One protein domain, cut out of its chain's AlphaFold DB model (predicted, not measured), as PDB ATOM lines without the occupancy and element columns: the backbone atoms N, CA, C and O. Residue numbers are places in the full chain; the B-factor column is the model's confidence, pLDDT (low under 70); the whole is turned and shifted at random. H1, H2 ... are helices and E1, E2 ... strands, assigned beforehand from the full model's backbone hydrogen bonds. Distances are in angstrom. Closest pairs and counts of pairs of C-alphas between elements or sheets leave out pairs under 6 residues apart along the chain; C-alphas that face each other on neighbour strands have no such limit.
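What this domain is: This is residues 33 to 146 of the 147 residues of an uncharacterized protein of Rugosibacter sp (UniProt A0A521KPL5). A twisted sheet of five strands, E1, E4, E5, E6 and E7, has the single helix H1 packed across one face, mostly on E5 and E6. A small hairpin of E2 and E3 sits by the E1 end of this sheet, away from the helix, and the long link of residues 60 to 75 makes one end of the longest axis. The printed part has 114 residues, with seven named strands followed by one named helix; the large sheet has the order E1, E4, E5, E6, E7 and is antiparallel throughout, and the class is mixed, helices and strands. The whole is compact, with a radius of gyration of the C-alphas of 13.7 A and spans of 43 by 29 by 25 A.

How they stand to each other: The large sheet runs from edge strand E1, residues 44 to 49, through E4, residues 84 to 90, E5, residues 96 to 102, and E6, residues 107 to 112, to edge strand E7, residues 119 to 123. E1 is antiparallel to E4 at 161 degrees, with N 45 and O 88 2.8 A apart, within hydrogen-bond range. E4 to E7 form a meander, each strand the antiparallel neighbour of the one before. Within hydrogen-bond range are N 87 and O 99 at 3.0 A between E4 and E5, N 100 and O 109 at 2.9 A between E5 and E6, and N 110 and O 119 at 2.9 A between E6 and E7. E2, residues 54 to 59, and E3, residues 76 to 80, form a hairpin, with N 56 and O 78 2.9 A apart, within range. The closest C-alphas of E1 and E3 are those of Cys 48 and Cys 80, 5.5 A apart; E2 and E4 are apart. H1, residues 131 to 145, is on the large sheet, giving two layers, a helix on one face of a sheet. Its closest C-alphas to E5 are those of Asn 138 and Ala 99, 4.8 A apart. In H1 every O i to N i+4 pair is within hydrogen-bond range.

Where its parts are: E1 begins at C-alpha 44, (109.178, 116.634, 87.955), and is 12.2 A long. E2 is 15.3 A and E3 12.5 A long. E4 measures 19.8 A, E5 20.6 A, E6 17.3 A and E7 12.0 A. H1, 20.5 A long, ends at C-alpha 145, (120.103, 116.558, 96.112).

The domain as a whole: The two C-alphas farthest apart are those of Gly 63 and Thr 126, at 44.2 A. The printed part has no cut. The link from E2 to E3, 16 residues, is long. The mean pLDDT of the printed part is 79.1, with residues 33 to 43 and 59 to 74 under 70.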
ATOM      1  N   THR A  33     110.533 121.031  78.396       64.69
ATOM      2  CA  THR A  33     110.921 122.405  78.712       64.69
ATOM      3  C   THR A  33     110.821 122.583  80.217       64.69
ATOM      4  O   THR A  33     109.792 122.226  80.791       64.69
ATOM      5  N   ALA A  34     111.890 123.084  80.839       53.56
ATOM      6  CA  ALA A  34     111.915 123.389  82.266       53.56
ATOM      7  C   ALA A  34     110.699 124.260  82.654       53.56
ATOM      8  O   ALA A  34     110.372 125.204  81.922       53.56
ATOM      9  N   PRO A  35     109.984 123.939  83.746       47.69
ATOM     10  CA  PRO A  35     108.787 124.651  84.131       47.69
ATOM     11  C   PRO A  35     109.190 126.015  84.680       47.69
ATOM     12  O   PRO A  35     109.983 126.127  85.611       47.69
ATOM     13  N   SER A  36     108.585 127.071  84.144       40.53
ATOM     14  CA  SER A  36     108.612 128.381  84.782       40.53
ATOM     15  C   SER A  36     107.723 128.329  86.030       40.53
ATOM     16  O   SER A  36     106.518 128.560  85.943       40.53
ATOM     17  N   SER A  37     108.335 128.012  87.176       37.94
ATOM     18  CA  SER A  37     107.787 128.019  88.545       37.94
ATOM     19  C   SER A  37     106.603 127.085  88.856       37.94
ATOM     20  O   SER A  37     105.498 127.261  88.350       37.94
ATOM     21  N   SER A  38     106.787 126.178  89.820       33.62
ATOM     22  CA  SER A  38     105.674 125.614  90.594       33.62
ATOM     23  C   SER A  38     106.102 125.202  92.004       33.62
ATOM     24  O   SER A  38     107.197 124.686  92.210       33.62
ATOM     25  N   THR A  39     105.220 125.446  92.973       34.50
ATOM     26  CA  THR A  39     105.412 125.251  94.418       34.50
ATOM     27  C   THR A  39     104.721 123.958  94.897       34.50
ATOM     28  O   THR A  39     103.496 123.859  94.871       34.50
ATOM     29  N   GLY A  40     105.519 122.978  95.338       35.25
ATOM     30  CA  GLY A  40     105.186 121.576  95.682       35.25
ATOM     31  C   GLY A  40     106.404 120.679  95.345       35.25
ATOM     32  O   GLY A  40     107.418 121.242  94.934       35.25
ATOM     33  N   PRO A  41     106.378 119.323  95.356       45.19
ATOM     34  CA  PRO A  41     107.393 118.524  94.624       45.19
ATOM     35  C   PRO A  41     107.264 118.703  93.085       45.19
ATOM     36  O   PRO A  41     107.606 117.842  92.280       45.19
ATOM     37  N   THR A  42     106.700 119.839  92.689       49.12
ATOM     38  CA  THR A  42     106.234 120.311  91.404       49.12
ATOM     39  C   THR A  42     107.424 120.906  90.665       49.12
ATOM     40  O   THR A  42     107.671 122.109  90.668       49.12
ATOM     41  N   GLY A  43     108.201 120.005  90.094       62.69
ATOM     42  CA  GLY A  43     109.293 120.267  89.161       62.69
ATOM     43  C   GLY A  43     109.715 118.982  88.451       62.69
ATOM     44  O   GLY A  43     110.757 118.966  87.808       62.69
ATOM     45  N   GLU A  44     108.930 117.907  88.610       75.62
ATOM     46  CA  GLU A  44     109.178 116.634  87.955       75.62
ATOM     47  C   GLU A  44     108.818 116.720  86.487       75.62
ATOM     48  O   GLU A  44     107.684 117.010  86.112       75.62
ATOM     49  N   LEU A  45     109.818 116.417  85.677       81.31
ATOM     50  CA  LEU A  45     109.760 116.443  84.241       81.31
ATOM     51  C   LEU A  45     110.054 115.043  83.728       81.31
ATOM     52  O   LEU A  45     111.138 114.491  83.943       81.31
ATOM     53  N   CYS A  46     109.082 114.454  83.041       85.00
ATOM     54  CA  CYS A  46     109.273 113.161  82.411       85.00
ATOM     55  C   CYS A  46     109.987 113.320  81.062       85.00
ATOM     56  O   CYS A  46     109.401 113.807  80.098       85.00
ATOM     57  N   ALA A  47     111.244 112.879  80.980       85.31
ATOM     58  CA  ALA A  47     111.990 112.822  79.724       85.31
ATOM     59  C   ALA A  47     111.593 111.601  78.898       85.31
ATOM     60  O   ALA A  47     111.307 111.705  77.710       85.31
ATOM     61  N   CYS A  48     111.547 110.434  79.539       90.19
ATOM     62  CA  CYS A  48     111.142 109.190  78.904       90.19
ATOM     63  C   CYS A  48     109.934 108.644  79.653       90.19
ATOM     64  O   CYS A  48     110.033 108.357  80.840       90.19
ATOM     65  N   ASN A  49     108.809 108.452  78.971       88.25
ATOM     66  CA  ASN A  49     107.577 107.946  79.579       88.25
ATOM     67  C   ASN A  49     107.383 106.431  79.335       88.25
ATOM     68  O   ASN A  49     106.395 105.809  79.736       88.25
ATOM     69  N   GLY A  50     108.362 105.804  78.677       84.81
ATOM     70  CA  GLY A  50     108.281 104.438  78.179       84.81
ATOM     71  C   GLY A  50     107.224 104.276  77.077       84.81
ATOM     72  O   GLY A  50     106.531 105.203  76.694       84.81
ATOM     73  N   GLY A  51     107.090 103.070  76.530       83.81
ATOM     74  CA  GLY A  51     106.155 102.763  75.440       83.81
ATOM     75  C   GLY A  51     106.691 103.071  74.038       83.81
ATOM     76  O   GLY A  51     106.558 102.228  73.156       83.81
ATOM     77  N   VAL A  52     107.364 104.210  73.833       85.50
ATOM     78  CA  VAL A  52     107.920 104.597  72.521       85.50
ATOM     79  C   VAL A  52     109.391 104.992  72.641       85.50
ATOM     80  O   VAL A  52     109.778 105.735  73.542       85.50
ATOM     81  N   ALA A  53     110.227 104.492  71.728       89.88
ATOM     82  CA  ALA A  53     111.605 104.956  71.601       89.88
ATOM     83  C   ALA A  53     111.628 106.266  70.804       89.88
ATOM     84  O   ALA A  53     111.087 106.324  69.702       89.88
ATOM     85  N   ALA A  54     112.244 107.309  71.351       87.12
ATOM     86  CA  ALA A  54     112.323 108.614  70.701       87.12
ATOM     87  C   ALA A  54     113.569 109.372  71.157       87.12
ATOM     88  O   ALA A  54     114.122 109.087  72.218       87.12
ATOM     89  N   LYS A  55     113.974 110.365  70.368       87.50
ATOM     90  CA  LYS A  55     114.850 111.428  70.852       87.50
ATOM     91  C   LYS A  55     113.988 112.509  71.474       87.50
ATOM     92  O   LYS A  55     112.996 112.912  70.873       87.50
ATOM     93  N   VAL A  56     114.364 112.929  72.668       83.19
ATOM     94  CA  VAL A  56     113.648 113.934  73.439       83.19
ATOM     95  C   VAL A  56     114.599 115.081  73.677       83.19
ATOM     96  O   VAL A  56     115.634 114.905  74.319       83.19
ATOM     97  N   LEU A  57     114.251 116.249  73.153       80.19
ATOM     98  CA  LEU A  57     115.031 117.447  73.395       80.19
ATOM     99  C   LEU A  57     114.759 117.932  74.820       80.19
ATOM    100  O   LEU A  57     113.608 118.187  75.185       80.19
ATOM    101  N   ILE A  58     115.823 118.072  75.605       79.25
ATOM    102  CA  ILE A  58     115.792 118.756  76.898       79.25
ATOM    103  C   ILE A  58     116.146 120.221  76.640       79.25
ATOM    104  O   ILE A  58     117.304 120.543  76.370       79.25
ATOM    105  N   ASN A  59     115.155 121.111  76.670       69.56
ATOM    106  CA  ASN A  59     115.325 122.533  76.362       69.56
ATOM    107  C   ASN A  59     116.027 123.304  77.495       69.56
ATOM    108  O   ASN A  59     115.820 123.004  78.667       69.56
ATOM    109  N   GLY A  60     116.807 124.336  77.132       61.97
ATOM    110  CA  GLY A  60     117.365 125.331  78.072       61.97
ATOM    111  C   GLY A  60     118.837 125.753  77.872       61.97
ATOM    112  O   GLY A  60     119.402 126.393  78.753       61.97
ATOM    113  N   GLY A  61     119.478 125.386  76.757       52.69
ATOM    114  CA  GLY A  61     120.920 125.588  76.552       52.69
ATOM    115  C   GLY A  61     121.417 127.041  76.545       52.69
ATOM    116  O   GLY A  61     120.661 128.000  76.693       52.69
ATOM    117  N   ALA A  62     122.730 127.208  76.350       47.81
ATOM    118  CA  ALA A  62     123.386 128.516  76.370       47.81
ATOM    119  C   ALA A  62     122.678 129.530  75.446       47.81
ATOM    120  O   ALA A  62     122.545 129.300  74.246       47.81
ATOM    121  N   GLY A  63     122.232 130.655  76.015       48.88
ATOM    122  CA  GLY A  63     121.526 131.718  75.288       48.88
ATOM    123  C   GLY A  63     119.996 131.601  75.257       48.88
ATOM    124  O   GLY A  63     119.344 132.506  74.737       48.88
ATOM    125  N   VAL A  64     119.401 130.547  75.830       54.88
ATOM    126  CA  VAL A  64     117.943 130.442  76.001       54.88
ATOM    127  C   VAL A  64     117.541 131.124  77.310       54.88
ATOM    128  O   VAL A  64     117.947 130.707  78.391       54.88
ATOM    129  N   ALA A  65     116.737 132.187  77.222       52.28
ATOM    130  CA  ALA A  65     116.158 132.828  78.398       52.28
ATOM    131  C   ALA A  65     115.075 131.915  78.987       52.28
ATOM    132  O   ALA A  65     113.979 131.808  78.439       52.28
ATOM    133  N   VAL A  66     115.388 131.247  80.094       54.69
ATOM    134  CA  VAL A  66     114.437 130.415  80.832       54.69
ATOM    135  C   VAL A  66     114.296 130.989  82.240       54.69
ATOM    136  O   VAL A  66     115.287 131.341  82.881       54.69
ATOM    137  N   ALA A  67     113.054 131.156  82.699       52.09
ATOM    138  CA  ALA A  67     112.782 131.605  84.058       52.09
ATOM    139  C   ALA A  67     113.189 130.502  85.049       52.09
ATOM    140  O   ALA A  67     112.882 129.335  84.842       52.09
ATOM    141  N   THR A  68     113.906 130.893  86.098       58.41
ATOM    142  CA  THR A  68     114.503 130.037  87.136       58.41
ATOM    143  C   THR A  68     113.535 129.041  87.799       58.41
ATOM    144  O   THR A  68     112.359 129.382  87.954       58.41
ATOM    145  N   PRO A  69     114.040 127.918  88.361       53.25
ATOM    146  CA  PRO A  69     115.423 127.428  88.299       53.25
ATOM    147  C   PRO A  69     115.696 126.693  86.983       53.25
ATOM    148  O   PRO A  69     114.810 126.060  86.442       53.25
ATOM    149  N   VAL A  70     116.924 126.801  86.475       61.97
ATOM    150  CA  VAL A  70     117.375 126.092  85.269       61.97
ATOM    151  C   VAL A  70     118.702 125.463  85.627       61.97
ATOM    152  O   VAL A  70     119.627 126.169  86.046       61.97
ATOM    153  N   PHE A  71     118.813 124.151  85.490       62.06
ATOM    154  CA  PHE A  71     120.098 123.495  85.645       62.06
ATOM    155  C   PHE A  71     121.033 123.930  84.501       62.06
ATOM    156  O   PHE A  71     120.658 123.891  83.331       62.06
ATOM    157  N   VAL A  72     122.264 124.339  84.833       53.69
ATOM    158  CA  VAL A  72     123.231 125.039  83.948       53.69
ATOM    159  C   VAL A  72     123.578 124.308  82.631       53.69
ATOM    160  O   VAL A  72     124.185 124.900  81.737       53.69
ATOM    161  N   ARG A  73     123.198 123.035  82.462       60.56
ATOM    162  CA  ARG A  73     123.418 122.266  81.227       60.56
ATOM    163  C   ARG A  73     122.133 121.640  80.699       60.56
ATOM    164  O   ARG A  73     121.737 120.557  81.114       60.56
ATOM    165  N   THR A  74     121.561 122.293  79.705       67.81
ATOM    166  CA  THR A  74     120.393 121.857  78.927       67.81
ATOM    167  C   THR A  74     120.659 122.146  77.436       67.81
ATOM    168  O   THR A  74     121.734 122.630  77.076       67.81
ATOM    169  N   GLY A  75     119.744 121.790  76.531       72.69
ATOM    170  CA  GLY A  75     119.939 121.883  75.075       72.69
ATOM    171  C   GLY A  75     120.571 120.636  74.448       72.69
ATOM    172  O   GLY A  75     121.395 120.754  73.545       72.69
ATOM    173  N   PHE A  76     120.218 119.449  74.940       76.94
ATOM    174  CA  PHE A  76     120.706 118.173  74.411       76.94
ATOM    175  C   PHE A  76     119.557 117.207  74.119       76.94
ATOM    176  O   PHE A  76     118.506 117.261  74.761       76.94
ATOM    177  N   ASP A  77     119.784 116.295  73.173       84.31
ATOM    178  CA  ASP A  77     118.851 115.215  72.862       84.31
ATOM    179  C   ASP A  77     119.111 114.004  73.764       84.31
ATOM    180  O   ASP A  77     120.178 113.384  73.720       84.31
ATOM    181  N   MET A  78     118.108 113.624  74.550       84.88
ATOM    182  CA  MET A  78     118.095 112.371  75.293       84.88
ATOM    183  C   MET A  78     117.518 111.254  74.422       84.88
ATOM    184  O   MET A  78     116.413 111.365  73.892       84.88
ATOM    185  N   GLN A  79     118.245 110.142  74.290       91.81
ATOM    186  CA  GLN A  79     117.731 108.948  73.621       91.81
ATOM    187  C   GLN A  79     116.884 108.123  74.599       91.81
ATOM    188  O   GLN A  79     117.415 107.420  75.460       91.81
ATOM    189  N   CYS A  80     115.568 108.151  74.423       90.81
ATOM    190  CA  CYS A  80     114.635 107.314  75.161       90.81
ATOM    191  C   CYS A  80     114.437 105.965  74.464       90.81
ATOM    192  O   CYS A  80     114.198 105.886  73.256       90.81
ATOM    193  N   SER A  81     114.490 104.885  75.242       92.31
ATOM    194  CA  SER A  81     114.036 103.558  74.819       92.31
ATOM    195  C   SER A  81     112.577 103.366  75.222       92.31
ATOM    196  O   SER A  81     112.142 103.858  76.259       92.31
ATOM    197  N   ALA A  82     111.837 102.562  74.455       90.81
ATOM    198  CA  ALA A  82     110.463 102.183  74.786       90.81
ATOM    199  C   ALA A  82     110.334 101.480  76.156       90.81
ATOM    200  O   ALA A  82     109.236 101.350  76.690       90.81
ATOM    201  N   ASN A  83     111.445 101.022  76.738       92.31
ATOM    202  CA  ASN A  83     111.456 100.288  78.002       92.31
ATOM    203  C   ASN A  83     112.021 101.091  79.172       92.31
ATOM    204  O   ASN A  83     112.218 100.507  80.236       92.31
ATOM    205  N   THR A  84     112.314 102.376  78.989       92.31
ATOM    206  CA  THR A  84     112.880 103.212  80.048       92.31
ATOM    207  C   THR A  84     111.914 104.332  80.372       92.31
ATOM    208  O   THR A  84     111.427 105.022  79.479       92.31
ATOM    209  N   ILE A  85     111.653 104.493  81.659       93.12
ATOM    210  CA  ILE A  85     110.973 105.649  82.215       93.12
ATOM    211  C   ILE A  85     112.057 106.472  82.909       93.12
ATOM    212  O   ILE A  85     112.829 105.918  83.691       93.12
ATOM    213  N   VAL A  86     112.164 107.755  82.583       91.00
ATOM    214  CA  VAL A  86     113.169 108.669  83.132       91.00
ATOM    215  C   VAL A  86     112.467 109.965  83.485       91.00
ATOM    216  O   VAL A  86     111.912 110.627  82.606       91.00
ATOM    217  N   SER A  87     112.529 110.316  84.760       88.81
ATOM    218  CA  SER A  87     112.042 111.577  85.293       88.81
ATOM    219  C   SER A  87     113.200 112.347  85.902       88.81
ATOM    220  O   SER A  87     114.190 111.765  86.357       88.81
ATOM    221  N   PHE A  88     113.064 113.658  85.960       85.12
ATOM    222  CA  PHE A  88     114.039 114.484  86.636       85.12
ATOM    223  C   PHE A  88     113.414 115.711  87.272       85.12
ATOM    224  O   PHE A  88     112.361 116.161  86.832       85.12
ATOM    225  N   ASN A  89     114.089 116.254  88.280       81.44
ATOM    226  CA  ASN A  89     113.718 117.493  88.941       81.44
ATOM    227  C   ASN A  89     114.901 118.454  88.939       81.44
ATOM    228  O   ASN A  89     116.017 118.108  89.336       81.44
ATOM    229  N   GLU A  90     114.630 119.699  88.571       79.12
ATOM    230  CA  GLU A  90     115.542 120.803  88.837       79.12
ATOM    231  C   GLU A  90     115.342 121.247  90.286       79.12
ATOM    232  O   GLU A  90     114.300 121.783  90.655       79.12
ATOM    233  N   VAL A  91     116.333 120.971  91.133       76.38
ATOM    234  CA  VAL A  91     116.261 121.250  92.575       76.38
ATOM    235  C   VAL A  91     116.740 122.675  92.861       76.38
ATOM    236  O   VAL A  91     116.181 123.373  93.702       76.38
ATOM    237  N   SER A  92     117.760 123.137  92.133       73.69
ATOM    238  CA  SER A  92     118.223 124.528  92.126       73.69
ATOM    239  C   SER A  92     118.972 124.833  90.822       73.69
ATOM    240  O   SER A  92     119.158 123.952  89.986       73.69
ATOM    241  N   GLY A  93     119.481 126.060  90.654       70.31
ATOM    242  CA  GLY A  93     120.333 126.397  89.502       70.31
ATOM    243  C   GLY A  93     121.631 125.577  89.405       70.31
ATOM    244  O   GLY A  93     122.267 125.552  88.358       70.31
ATOM    245  N   VAL A  94     122.032 124.886  90.476       73.69
ATOM    246  CA  VAL A  94     123.253 124.059  90.523       73.69
ATOM    247  C   VAL A  94     122.982 122.595  90.880       73.69
ATOM    248  O   VAL A  94     123.893 121.770  90.807       73.69
ATOM    249  N   ALA A  95     121.745 122.260  91.253       78.31
ATOM    250  CA  ALA A  95     121.363 120.937  91.724       78.31
ATOM    251  C   ALA A  95     120.251 120.332  90.865       78.31
ATOM    252  O   ALA A  95     119.226 120.964  90.604       78.31
ATOM    253  N   PHE A  96     120.443 119.078  90.474       81.69
ATOM    254  CA  PHE A  96     119.513 118.309  89.666       81.69
ATOM    255  C   PHE A  96     119.378 116.899  90.218       81.69
ATOM    256  O   PHE A  96     120.377 116.266  90.567       81.69
ATOM    257  N   ALA A  97     118.145 116.412  90.250       87.50
ATOM    258  CA  ALA A  97     117.794 115.064  90.645       87.50
ATOM    259  C   ALA A  97     117.278 114.298  89.429       87.50
ATOM    260  O   ALA A  97     116.529 114.834  88.616       87.50
ATOM    261  N   VAL A  98     117.661 113.033  89.309       90.38
ATOM    262  CA  VAL A  98     117.165 112.144  88.260       90.38
ATOM    263  C   VAL A  98     116.727 110.828  88.874       90.38
ATOM    264  O   VAL A  98     117.375 110.294  89.777       90.38
ATOM    265  N   ALA A  99     115.648 110.274  88.340       92.88
ATOM    266  CA  ALA A  99     115.249 108.910  88.604       92.88
ATOM    267  C   ALA A  99     114.918 108.184  87.307       92.88
ATOM    268  O   ALA A  99     114.518 108.768  86.298       92.88
ATOM    269  N   SER A 100     115.094 106.871  87.334       93.94
ATOM    270  CA  SER A 100     114.714 106.017  86.222       93.94
ATOM    271  C   SER A 100     114.144 104.695  86.695       93.94
ATOM    272  O   SER A 100     114.404 104.237  87.808       93.94
ATOM    273  N   GLY A 101     113.372 104.069  85.819       94.38
ATOM    274  CA  GLY A 101     112.852 102.724  85.987       94.38
ATOM    275  C   GLY A 101     112.776 102.026  84.639       94.38
ATOM    276  O   GLY A 101     112.615 102.658  83.592       94.38
ATOM    277  N   SER A 102     112.895 100.702  84.651       93.06
ATOM    278  CA  SER A 102     112.742  99.901  83.439       93.06
ATOM    279  C   SER A 102     111.366  99.250  83.392       93.06
ATOM    280  O   SER A 102     110.916  98.711  84.388       93.06
ATOM    281  N   LYS A 103     110.720  99.221  82.225       89.69
ATOM    282  CA  LYS A 103     109.516  98.405  81.984       89.69
ATOM    283  C   LYS A 103     109.831  96.923  81.740       89.69
ATOM    284  O   LYS A 103     108.919  96.111  81.684       89.69
ATOM    285  N   LYS A 104     111.107  96.571  81.551       89.56
ATOM    286  CA  LYS A 104     111.568  95.181  81.374       89.56
ATOM    287  C   LYS A 104     112.344  94.669  82.581       89.56
ATOM    288  O   LYS A 104     112.234  93.501  82.928       89.56
ATOM    289  N   GLY A 105     113.155  95.530  83.185       84.56
ATOM    290  CA  GLY A 105     113.769  95.274  84.481       84.56
ATOM    291  C   GLY A 105     112.808  95.613  85.612       84.56
ATOM    292  O   GLY A 105     111.819  96.303  85.412       84.56
ATOM    293  N   ASN A 106     113.119  95.168  86.820       90.62
ATOM    294  CA  ASN A 106     112.296  95.417  87.999       90.62
ATOM    295  C   ASN A 106     112.983  96.366  88.981       90.62
ATOM    296  O   ASN A 106     112.756  96.246  90.175       90.62
ATOM    297  N   LYS A 107     113.855  97.265  88.520       95.38
ATOM    298  CA  LYS A 107     114.653  98.140  89.386       95.38
ATOM    299  C   LYS A 107     114.428  99.605  89.052       95.38
ATOM    300  O   LYS A 107     114.333  99.958  87.872       95.38
ATOM    301  N   THR A 108     114.386 100.436  90.088       96.12
ATOM    302  CA  THR A 108     114.515 101.889  89.968       96.12
ATOM    303  C   THR A 108     115.910 102.331  90.372       96.12
ATOM    304  O   THR A 108     116.526 101.755  91.270       96.12
ATOM    305  N   PHE A 109     116.390 103.387  89.728       96.12
ATOM    306  CA  PHE A 109     117.677 104.003  90.020       96.12
ATOM    307  C   PHE A 109     117.496 105.493  90.264       96.12
ATOM    308  O   PHE A 109     116.625 106.116  89.655       96.12
ATOM    309  N   ILE A 110     118.329 106.051  91.135       94.94
ATOM    310  CA  ILE A 110     118.380 107.480  91.441       94.94
ATOM    311  C   ILE A 110     119.784 108.021  91.219       94.94
ATOM    312  O   ILE A 110     120.771 107.294  91.340       94.94
ATOM    313  N   GLY A 111     119.858 109.309  90.918       91.38
ATOM    314  CA  GLY A 111     121.099 110.060  90.849       91.38
ATOM    315  C   GLY A 111     120.867 111.523  91.195       91.38
ATOM    316  O   GLY A 111     119.755 112.037  91.071       91.38
ATOM    317  N   SER A 112     121.936 112.196  91.607       88.44
ATOM    318  CA  SER A 112     121.931 113.638  91.827       88.44
ATOM    319  C   SER A 112     123.224 114.280  91.342       88.44
ATOM    320  O   SER A 112     124.271 113.628  91.289       88.44
ATOM    321  N   SER A 113     123.174 115.577  91.040       85.12
ATOM    322  CA  SER A 113     124.386 116.374  90.829       85.12
ATOM    323  C   SER A 113     125.051 116.831  92.134       85.12
ATOM    324  O   SER A 113     126.150 117.375  92.077       85.12
ATOM    325  N   ALA A 114     124.422 116.603  93.295       83.50
ATOM    326  CA  ALA A 114     125.007 116.890  94.609       83.50
ATOM    327  C   ALA A 114     126.077 115.856  95.023       83.50
ATOM    328  O   ALA A 114     126.875 116.116  95.920       83.50
ATOM    329  N   GLY A 115     126.133 114.700  94.349       78.19
ATOM    330  CA  GLY A 115     127.108 113.635  94.594       78.19
ATOM    331  C   GLY A 115     126.454 112.262  94.792       78.19
ATOM    332  O   GLY A 115     125.260 112.086  94.564       78.19
ATOM    333  N   GLY A 116     127.250 111.262  95.190       75.38
ATOM    334  CA  GLY A 116     126.750 109.934  95.596       75.38
ATOM    335  C   GLY A 116     126.613 108.874  94.492       75.38
ATOM    336  O   GLY A 116     126.376 107.711  94.802       75.38
ATOM    337  N   GLY A 117     126.835 109.228  93.223       84.69
ATOM    338  CA  GLY A 117     126.750 108.286  92.101       84.69
ATOM    339  C   GLY A 117     125.318 107.841  91.776       84.69
ATOM    340  O   GLY A 117     124.347 108.353  92.327       84.69
ATOM    341  N   ILE A 118     125.189 106.904  90.834       91.25
ATOM    342  CA  ILE A 118     123.901 106.282  90.499       91.25
ATOM    343  C   ILE A 118     123.703 105.066  91.399       91.25
ATOM    344  O   ILE A 118     124.548 104.169  91.411       91.25
ATOM    345  N   ALA A 119     122.584 105.020  92.118       92.94
ATOM    346  CA  ALA A 119     122.266 103.943  93.049       92.94
ATOM    347  C   ALA A 119     120.900 103.323  92.745       92.94
ATOM    348  O   ALA A 119     119.982 104.005  92.284       92.94
ATOM    349  N   GLU A 120     120.756 102.027  93.021       94.75
ATOM    350  CA  GLU A 120     119.443 101.379  93.053       94.75
ATOM    351  C   GLU A 120     118.630 101.966  94.214       94.75
ATOM    352  O   GLU A 120     119.100 102.004  95.350       94.75
ATOM    353  N   SER A 121     117.412 102.427  93.932       93.81
ATOM    354  CA  SER A 121     116.503 102.987  94.941       93.81
ATOM    355  C   SER A 121     115.401 102.025  95.359       93.81
ATOM    356  O   SER A 121     114.798 102.208  96.414       93.81
ATOM    357  N   GLY A 122     115.113 101.009  94.545       94.44
ATOM    358  CA  GLY A 122     114.021 100.096  94.829       94.44
ATOM    359  C   GLY A 122     113.805  99.018  93.779       94.44
ATOM    360  O   GLY A 122     114.369  99.030  92.683       94.44
ATOM    361  N   THR A 123     112.943  98.071  94.147       95.44
ATOM    362  CA  THR A 123     112.482  96.984  93.280       95.44
ATOM    363  C   THR A 123     111.003  97.183  92.941       95.44
ATOM    364  O   THR A 123     110.170  97.356  93.826       95.44
ATOM    365  N   CYS A 124     110.684  97.158  91.655       92.56
ATOM    366  CA  CYS A 124     109.347  97.189  91.074       92.56
ATOM    367  C   CYS A 124     108.747  95.779  90.960       92.56
ATOM    368  O   CYS A 124     109.403  94.771  91.227       92.56
ATOM    369  N   ALA A 125     107.501  95.703  90.485       91.44
ATOM    370  CA  ALA A 125     106.884  94.436  90.112       91.44
ATOM    371  C   ALA A 125     107.688  93.708  89.017       91.44
ATOM    372  O   ALA A 125     108.417  94.320  88.231       91.44
ATOM    373  N   THR A 126     107.520  92.387  88.926       88.31
ATOM    374  CA  THR A 126     108.161  91.547  87.895       88.31
ATOM    375  C   THR A 126     107.749  91.929  86.474       88.31
ATOM    376  O   THR A 126     108.495  91.688  85.531       88.31
ATOM    377  N   THR A 127     106.592  92.567  86.323       88.31
ATOM    378  CA  THR A 127     106.085  93.121  85.062       88.31
ATOM    379  C   THR A 127     106.773  94.424  84.645       88.31
ATOM    380  O   THR A 127     106.423  94.981  83.609       88.31
ATOM    381  N   GLY A 128     107.717  94.923  85.445       91.88
ATOM    382  CA  GLY A 128     108.436  96.167  85.216       91.88
ATOM    383  C   GLY A 128     107.958  97.329  86.083       91.88
ATOM    384  O   GLY A 128     106.943  97.263  86.778       91.88
ATOM    385  N   CYS A 129     108.724  98.412  86.046       93.19
ATOM    386  CA  CYS A 129     108.431  99.662  86.730       93.19
ATOM    387  C   CYS A 129     107.346 100.475  86.018       93.19
ATOM    388  O   CYS A 129     107.304 100.574  84.790       93.19
ATOM    389  N   THR A 130     106.506 101.107  86.832       92.81
ATOM    390  CA  THR A 130     105.487 102.080  86.424       92.81
ATOM    391  C   THR A 130     105.998 103.509  86.601       92.81
ATOM    392  O   THR A 130     107.011 103.732  87.269       92.81
ATOM    393  N   GLY A 131     105.269 104.487  86.055       88.75
ATOM    394  CA  GLY A 131     105.544 105.906  86.295       88.75
ATOM    395  C   GLY A 131     105.575 106.254  87.787       88.75
ATOM    396  O   GLY A 131     106.536 106.851  88.256       88.75
ATOM    397  N   ALA A 132     104.626 105.724  88.568       90.25
ATOM    398  CA  ALA A 132     104.557 105.946  90.015       90.25
ATOM    399  C   ALA A 132     105.805 105.458  90.777       90.25
ATOM    400  O   ALA A 132     106.230 106.091  91.750       90.25
ATOM    401  N   ASN A 133     106.424 104.355  90.336       92.88
ATOM    402  CA  ASN A 133     107.681 103.889  90.930       92.88
ATOM    403  C   ASN A 133     108.810 104.898  90.690       92.88
ATOM    404  O   ASN A 133     109.601 105.167  91.593       92.88
ATOM    405  N   VAL A 134     108.866 105.470  89.487       92.12
ATOM    406  CA  VAL A 134     109.893 106.438  89.097       92.12
ATOM    407  C   VAL A 134     109.678 107.789  89.777       92.12
ATOM    408  O   VAL A 134     110.633 108.323  90.329       92.12
ATOM    409  N   THR A 135     108.439 108.275  89.873       90.19
ATOM    410  CA  THR A 135     108.083 109.473  90.657       90.19
ATOM    411  C   THR A 135     108.483 109.327  92.128       90.19
ATOM    412  O   THR A 135     109.101 110.220  92.706       90.19
ATOM    413  N   THR A 136     108.226 108.162  92.735       91.75
ATOM    414  CA  THR A 136     108.655 107.891  94.119       91.75
ATOM    415  C   THR A 136     110.181 107.943  94.247       91.75
ATOM    416  O   THR A 136     110.709 108.598  95.147       91.75
ATOM    417  N   ALA A 137     110.903 107.297  93.328       92.19
ATOM    418  CA  ALA A 137     112.362 107.333  93.294       92.19
ATOM    419  C   ALA A 137     112.902 108.761  93.089       92.19
ATOM    420  O   ALA A 137     113.894 109.140  93.707       92.19
ATOM    421  N   ASN A 138     112.232 109.585  92.288       90.00
ATOM    422  CA  ASN A 138     112.622 110.972  92.055       90.00
ATOM    423  C   ASN A 138     112.478 111.848  93.305       90.00
ATOM    424  O   ASN A 138     113.337 112.683  93.586       90.00
ATOM    425  N   GLY A 139     111.453 111.604  94.128       88.69
ATOM    426  CA  GLY A 139     111.333 112.240  95.443       88.69
ATOM    427  C   GLY A 139     112.533 111.940  96.355       88.69
ATOM    428  O   GLY A 139     113.062 112.840  97.014       88.69
ATOM    429  N   LEU A 140     113.027 110.695  96.333       90.31
ATOM    430  CA  LEU A 140     114.239 110.303  97.067       90.31
ATOM    431  C   LEU A 140     115.487 110.995  96.503       90.31
ATOM    432  O   LEU A 140     116.291 111.529  97.265       90.31
ATOM    433  N   ALA A 141     115.618 111.039  95.174       89.75
ATOM    434  CA  ALA A 141     116.716 111.724  94.495       89.75
ATOM    435  C   ALA A 141     116.735 113.230  94.811       89.75
ATOM    436  O   ALA A 141     117.793 113.802  95.069       89.75
ATOM    437  N   THR A 142     115.563 113.865  94.847       86.88
ATOM    438  CA  THR A 142     115.395 115.286  95.189       86.88
ATOM    439  C   THR A 142     115.822 115.556  96.628       86.88
ATOM    440  O   THR A 142     116.584 116.487  96.874       86.88
ATOM    441  N   THR A 143     115.413 114.696  97.564       86.88
ATOM    442  CA  THR A 143     115.830 114.789  98.974       86.88
ATOM    443  C   THR A 143     117.353 114.689  99.099       86.88
ATOM    444  O   THR A 143     117.980 115.555  99.710       86.88
ATOM    445  N   ALA A 144     117.962 113.700  98.435       85.44
ATOM    446  CA  ALA A 144     119.415 113.528  98.411       85.44
ATOM    447  C   ALA A 144     120.151 114.722  97.777       85.44
ATOM    448  O   ALA A 144     121.249 115.061  98.197       85.44
ATOM    449  N   SER A 145     119.536 115.386  96.797       83.38
ATOM    450  CA  SER A 145     120.103 116.558  96.112       83.38
ATOM    451  C   SER A 145     120.062 117.844  96.946       83.38
ATOM    452  O   SER A 145     120.681 118.835  96.565       83.38
ATOM    453  N   SER A 146     119.289 117.845  98.035       76.00
ATOM    454  CA  SER A 146     119.090 118.992  98.934       76.00
ATOM    455  C   SER A 146     119.847 118.888 100.264       76.00
ATOM    456  O   SER A 146     119.722 119.786 101.095       76.00
TER     457      SER A 146